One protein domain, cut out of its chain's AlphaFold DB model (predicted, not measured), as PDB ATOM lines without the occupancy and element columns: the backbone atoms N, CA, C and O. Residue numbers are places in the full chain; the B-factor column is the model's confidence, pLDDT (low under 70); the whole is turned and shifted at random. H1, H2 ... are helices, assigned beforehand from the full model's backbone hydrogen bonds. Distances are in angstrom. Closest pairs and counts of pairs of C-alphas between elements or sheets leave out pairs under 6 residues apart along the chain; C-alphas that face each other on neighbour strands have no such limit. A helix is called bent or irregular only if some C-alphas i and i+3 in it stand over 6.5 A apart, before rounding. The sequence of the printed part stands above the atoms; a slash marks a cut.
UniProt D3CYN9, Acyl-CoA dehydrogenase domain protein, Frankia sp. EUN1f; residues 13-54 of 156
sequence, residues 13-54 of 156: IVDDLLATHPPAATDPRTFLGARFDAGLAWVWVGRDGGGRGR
ATOM      1  N   ILE A  13     155.623 107.525 121.360       89.69
ATOM      2  CA  ILE A  13     156.191 106.168 121.297       89.69
ATOM      3  C   ILE A  13     157.723 106.209 121.243       89.69
ATOM      4  O   ILE A  13     158.384 105.358 121.837       89.69
ATOM      5  N   VAL A  14     158.286 107.176 120.516       92.12
ATOM      6  CA  VAL A  14     159.737 107.374 120.436       92.12
ATOM      7  C   VAL A  14     160.293 107.805 121.791       92.12
ATOM      8  O   VAL A  14     161.282 107.229 122.240       92.12
ATOM      9  N   ASP A  15     159.645 108.763 122.452       95.69
ATOM     10  CA  ASP A  15     160.074 109.262 123.760       95.69
ATOM     11  C   ASP A  15     160.065 108.145 124.814       95.69
ATOM     12  O   ASP A  15     161.041 107.977 125.545       95.69
ATOM     13  N   ASP A  16     159.011 107.323 124.840       95.44
ATOM     14  CA  ASP A  16     158.897 106.173 125.744       95.44
ATOM     15  C   ASP A  16     159.991 105.120 125.489       95.44
ATOM     16  O   ASP A  16     160.645 104.651 126.425       95.44
ATOM     17  N   LEU A  17     160.274 104.794 124.220       94.88
ATOM     18  CA  LEU A  17     161.367 103.883 123.865       94.88
ATOM     19  C   LEU A  17     162.720 104.411 124.357       94.88
ATOM     20  O   LEU A  17     163.502 103.653 124.925       94.88
ATOM     21  N   LEU A  18     163.015 105.692 124.128       96.44
ATOM     22  CA  LEU A  18     164.302 106.283 124.501       96.44
ATOM     23  C   LEU A  18     164.463 106.418 126.019       96.44
ATOM     24  O   LEU A  18     165.579 106.274 126.520       96.44
ATOM     25  N   ALA A  19     163.371 106.661 126.745       96.56
ATOM     26  CA  ALA A  19     163.370 106.710 128.202       96.56
ATOM     27  C   ALA A  19     163.585 105.322 128.826       96.56
ATOM     28  O   ALA A  19     164.347 105.184 129.783       96.56
ATOM     29  N   THR A  20     162.938 104.291 128.278       96.44
ATOM     30  CA  THR A  20     162.999 102.915 128.802       96.44
ATOM     31  C   THR A  20     164.246 102.153 128.355       96.44
ATOM     32  O   THR A  20     164.763 101.331 129.108       96.44
ATOM     33  N   HIS A  21     164.755 102.440 127.154       96.94
ATOM     34  CA  HIS A  21     165.916 101.782 126.557       96.94
ATOM     35  C   HIS A  21     166.907 102.823 126.006       96.94
ATOM     36  O   HIS A  21     167.021 102.989 124.787       96.94
ATOM     37  N   PRO A  22     167.657 103.545 126.861       96.31
ATOM     38  CA  PRO A  22     168.617 104.539 126.394       96.31
ATOM     39  C   PRO A  22     169.695 103.872 125.520       96.31
ATOM     40  O   PRO A  22     170.400 102.984 126.008       96.31
ATOM     41  N   PRO A  23     169.889 104.279 124.252       92.88
ATOM     42  CA  PRO A  23     170.752 103.554 123.309       92.88
ATOM     43  C   PRO A  23     172.235 103.579 123.698       92.88
ATOM     44  O   PRO A  23     172.984 102.687 123.320       92.88
ATOM     45  N   ALA A  24     172.660 104.579 124.476       95.12
ATOM     46  CA  ALA A  24     174.022 104.662 125.001       95.12
ATOM     47  C   ALA A  24     174.289 103.683 126.161       95.12
ATOM     48  O   ALA A  24     175.444 103.376 126.442       95.12
ATOM     49  N   ALA A  25     173.238 103.212 126.840       95.31
ATOM     50  CA  ALA A  25     173.332 102.357 128.024       95.31
ATOM     51  C   ALA A  25     172.722 100.958 127.818       95.31
ATOM     52  O   ALA A  25     172.798 100.119 128.712       95.31
ATOM     53  N   THR A  26     172.118 100.700 126.657       95.75
ATOM     54  CA  THR A  26     171.426  99.445 126.339       95.75
ATOM     55  C   THR A  26     172.232  98.651 125.320       95.75
ATOM     56  O   THR A  26     172.730  99.213 124.345       95.75
ATOM     57  N   ASP A  27     172.328  97.332 125.509       97.19
ATOM     58  CA  ASP A  27     172.902  96.441 124.497       97.19
ATOM     59  C   ASP A  27     172.205  96.640 123.127       97.19
ATOM     60  O   ASP A  27     170.970  96.723 123.078       97.19
ATOM     61  N   PRO A  28     172.951  96.686 122.004       94.25
ATOM     62  CA  PRO A  28     172.371  96.940 120.689       94.25
ATOM     63  C   PRO A  28     171.256  95.973 120.279       94.25
ATOM     64  O   PRO A  28     170.286  96.404 119.658       94.25
ATOM     65  N   ARG A  29     171.352  94.677 120.601       92.50
ATOM     66  CA  ARG A  29     170.295  93.713 120.255       92.50
ATOM     67  C   ARG A  29     169.041  93.970 121.076       92.50
ATOM     68  O   ARG A  29     167.952  93.957 120.509       92.50
ATOM     69  N   THR A  30     169.198  94.251 122.366       93.44
ATOM     70  CA  THR A  30     168.081  94.589 123.256       93.44
ATOM     71  C   THR A  30     167.371  95.859 122.794       93.44
ATOM     72  O   THR A  30     166.150  95.858 122.650       93.44
ATOM     73  N   PHE A  31     168.120  96.917 122.471       94.12
ATOM     74  CA  PHE A  31     167.541  98.162 121.961       94.12
ATOM     75  C   PHE A  31     166.803  97.954 120.631       94.12
ATOM     76  O   PHE A  31     165.687  98.437 120.447       94.12
ATOM     77  N   LEU A  32     167.403  97.214 119.691       90.38
ATOM     78  CA  LEU A  32     166.783  96.936 118.394       90.38
ATOM     79  C   LEU A  32     165.531  96.060 118.519       90.38
ATOM     80  O   LEU A  32     164.582  96.282 117.765       90.38
ATOM     81  N   GLY A  33     165.514  95.117 119.466       87.69
ATOM     82  CA  GLY A  33     164.331  94.333 119.825       87.69
ATOM     83  C   GLY A  33     163.213  95.218 120.371       87.69
ATOM     84  O   GLY A  33     162.132  95.253 119.794       87.69
ATOM     85  N   ALA A  34     163.506  96.045 121.378       90.31
ATOM     86  CA  ALA A  34     162.538  96.987 121.944       90.31
ATOM     87  C   ALA A  34     162.002  97.982 120.898       90.31
ATOM     88  O   ALA A  34     160.812  98.285 120.866       90.31
ATOM     89  N   ARG A  35     162.857  98.454 119.979       89.56
ATOM     90  CA  ARG A  35     162.447  99.308 118.854       89.56
ATOM     91  C   ARG A  35     161.497  98.589 117.896       89.56
ATOM     92  O   ARG A  35     160.564  99.209 117.387       89.56
ATOM     93  N   PHE A  36     161.746  97.310 117.624       85.12
ATOM     94  CA  PHE A  36     160.847  96.482 116.826       85.12
ATOM     95  C   PHE A  36     159.503  96.307 117.541       85.12
ATOM     96  O   PHE A  36     158.471  96.652 116.976       85.12
ATOM     97  N   ASP A  37     159.501  95.914 118.813       84.56
ATOM     98  CA  ASP A  37     158.273  95.734 119.604       84.56
ATOM     99  C   ASP A  37     157.480  97.046 119.770       84.56
ATOM    100  O   ASP A  37     156.247  97.061 119.816       84.56
ATOM    101  N   ALA A  38     158.172  98.189 119.780       86.38
ATOM    102  CA  ALA A  38     157.572  99.520 119.768       86.38
ATOM    103  C   ALA A  38     156.959  99.914 118.409       86.38
ATOM    104  O   ALA A  38     156.324 100.964 118.305       86.38
ATOM    105  N   GLY A  39     157.090  99.093 117.367       81.31
ATOM    106  CA  GLY A  39     156.520  99.386 116.055       81.31
ATOM    107  C   GLY A  39     157.376 100.347 115.226       81.31
ATOM    108  O   GLY A  39     156.884 100.915 114.253       81.31
ATOM    109  N   LEU A  40     158.631 100.570 115.624       84.69
ATOM    110  CA  LEU A  40     159.506 101.610 115.080       84.69
ATOM    111  C   LEU A  40     160.578 101.063 114.126       84.69
ATOM    112  O   LEU A  40     161.462 101.807 113.704       84.69
ATOM    113  N   ALA A  41     160.528  99.777 113.762       75.25
ATOM    114  CA  ALA A  41     161.507  99.201 112.840       75.25
ATOM    115  C   ALA A  41     161.352  99.715 111.396       75.25
ATOM    116  O   ALA A  41     162.353  99.884 110.704       75.25
ATOM    117  N   TRP A  42     160.115  99.993 110.964       69.50
ATOM    118  CA  TRP A  42     159.776 100.400 109.595       69.50
ATOM    119  C   TRP A  42     158.609 101.399 109.590       69.50
ATOM    120  O   TRP A  42     157.498 101.077 109.178       69.50
ATOM    121  N   VAL A  43     158.855 102.621 110.067       61.00
ATOM    122  CA  VAL A  43     157.821 103.648 110.339       61.00
ATOM    123  C   VAL A  43     157.013 104.128 109.121       61.00
ATOM    124  O   VAL A  43     155.987 104.778 109.296       61.00
ATOM    125  N   TRP A  44     157.449 103.824 107.893       58.22
ATOM    126  CA  TRP A  44     156.700 104.123 106.661       58.22
ATOM    127  C   TRP A  44     155.772 102.988 106.210       58.22
ATOM    128  O   TRP A  44     154.986 103.167 105.280       58.22
ATOM    129  N   VAL A  45     155.868 101.814 106.836       59.88
ATOM    130  CA  VAL A  45     154.911 100.720 106.660       59.88
ATOM    131  C   VAL A  45     153.816 100.896 107.716       59.88
ATOM    132  O   VAL A  45     154.065 101.458 108.782       59.88
ATOM    133  N   GLY A  46     152.582 100.468 107.423       60.28
ATOM    134  CA  GLY A  46     151.468 100.544 108.376       60.28
ATOM    135  C   GLY A  46     151.799  99.912 109.739       60.28
ATOM    136  O   GLY A  46     152.793  99.202 109.875       60.28
ATOM    137  N   ARG A  47     150.950 100.149 110.751       59.78
ATOM    138  CA  ARG A  47     151.168  99.771 112.169       59.78
ATOM    139  C   ARG A  47     151.680  98.333 112.377       59.78
ATOM    140  O   ARG A  47     152.441  98.092 113.313       59.78
ATOM    141  N   ASP A  48     151.314  97.414 111.486       59.59
ATOM    142  CA  ASP A  48     151.685  95.999 111.553       59.59
ATOM    143  C   ASP A  48     153.075  95.667 110.980       59.59
ATOM    144  O   ASP A  48     153.668  94.657 111.349       59.59
ATOM    145  N   GLY A  49     153.644  96.526 110.129       58.81
ATOM    146  CA  GLY A  49     154.957  96.313 109.505       58.81
ATOM    147  C   GLY A  49     156.149  96.790 110.336       58.81
ATOM    148  O   GLY A  49     157.287  96.428 110.045       58.81
ATOM    149  N   GLY A  50     155.898  97.585 111.379       61.91
ATOM    150  CA  GLY A  50     156.931  98.126 112.263       61.91
ATOM    151  C   GLY A  50     157.276  97.257 113.476       61.91
ATOM    152  O   GLY A  50     158.211  97.619 114.183       61.91
ATOM    153  N   GLY A  51     156.530  96.163 113.708       63.81
ATOM    154  CA  GLY A  51     156.711  95.198 114.810       63.81
ATOM    155  C   GLY A  51     155.639  95.215 115.918       63.81
ATOM    156  O   GLY A  51     155.661  94.363 116.799       63.81
ATOM    157  N   ARG A  52     154.628  96.099 115.835       69.00
ATOM    158  CA  ARG A  52     153.445  96.106 116.735       69.00
ATOM    159  C   ARG A  52     152.262  95.258 116.264       69.00
ATOM    160  O   ARG A  52     151.283  95.127 116.996       69.00
ATOM    161  N   GLY A  53     152.332  94.710 115.056       64.62
ATOM    162  CA  GLY A  53     151.340  93.779 114.526       64.62
ATOM    163  C   GLY A  53     151.952  92.421 114.233       64.62
ATOM    164  O   GLY A  53     153.168  92.234 114.296       64.62
ATOM    165  N   ARG A  54     151.100  91.450 113.900       62.12
ATOM    166  CA  ARG A  54     151.582  90.169 113.380       62.12
ATOM    167  C   ARG A  54     152.208  90.429 112.009       62.12
ATOM    168  O   ARG A  54     151.494  90.954 111.158       62.12
TER     169      ARG A  54
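What this domain is: This is residues 13 to 54 of the 156 residues of the protein "Acyl-CoA dehydrogenase domain protein" of Frankia sp. EUN1f (UniProt D3CYN9). The longest helix, H2, makes the middle of this small model; H1 lies loosely over it, running the opposite way at a steep tilt and coming closest near the last residues of H2, where the short, poorly formed helix H3 also packs, at Phe 36. Residues 24 to 29, of which 28 and 29 belong to H2, stand free and stick out at one end of the long axis. The printed part has 42 residues, with three named helices in the order H1, H2, H3 and no named strand; the class is all helix. It is compact, with a radius of gyration of the C-alphas of 10.1 A, and elongated, spanning 29 by 19 by 14 A.

How they stand to each other: Begin with H2, residues 28 to 37, and look from it to H1, residues 13 to 20. The two are close but not clearly touching, with 2 pairs of C-alphas within 8 A; the closest are those of Leu 17 and Arg 35, 6.9 A apart. Their lines stand at a steep tilt of 39 degrees, and they run opposite ways. Now look at H3, residues 48 to 52, which touches H2: the closest C-alphas are those of Phe 36 and Gly 51, 4.8 A apart. H1 and H3 are apart. In H1 and H2, every backbone O i to N i+4 pair is within hydrogen-bond range. In H3, 0 of 1 such pairs and 0 of 2 O i to N i+3 pairs are within range.

Where its parts are: Find C-alpha 28 of H2 at (172.371, 96.940, 120.689); from there the helix runs 14.2 A to C-alpha 37 at (158.273, 95.734, 119.604). Then go back to Ile 13, where H1 begins with its C-alpha at (156.191, 106.168, 121.297); its first and last C-alphas, 13 and 20, are 10.6 A apart. H3 runs from Asp 48 to Arg 52, whose C-alphas are 5.5 A apart, and ends with C-alpha 52 at (153.445, 96.106, 116.735). H3 is irregular: C-alphas 49 and 52 are 7.4 A apart.

The domain as a whole: The two C-alphas farthest apart are those of Ala 25 and Gly 46, at 29.5 A, while those of Ile 13 and Arg 54, the first and last printed residues, are 18.4 A apart. The printed part has no cut. The link from H1 to H2 has 7 residues and that from H2 to H3 has 10; both are short links. Read the B-factor column for the model's confidence: the mean pLDDT of the printed part is 82.5, and residues 42 to 54 are under 70. The mean is 95 for H1, 90 for H2 and 63 for H3.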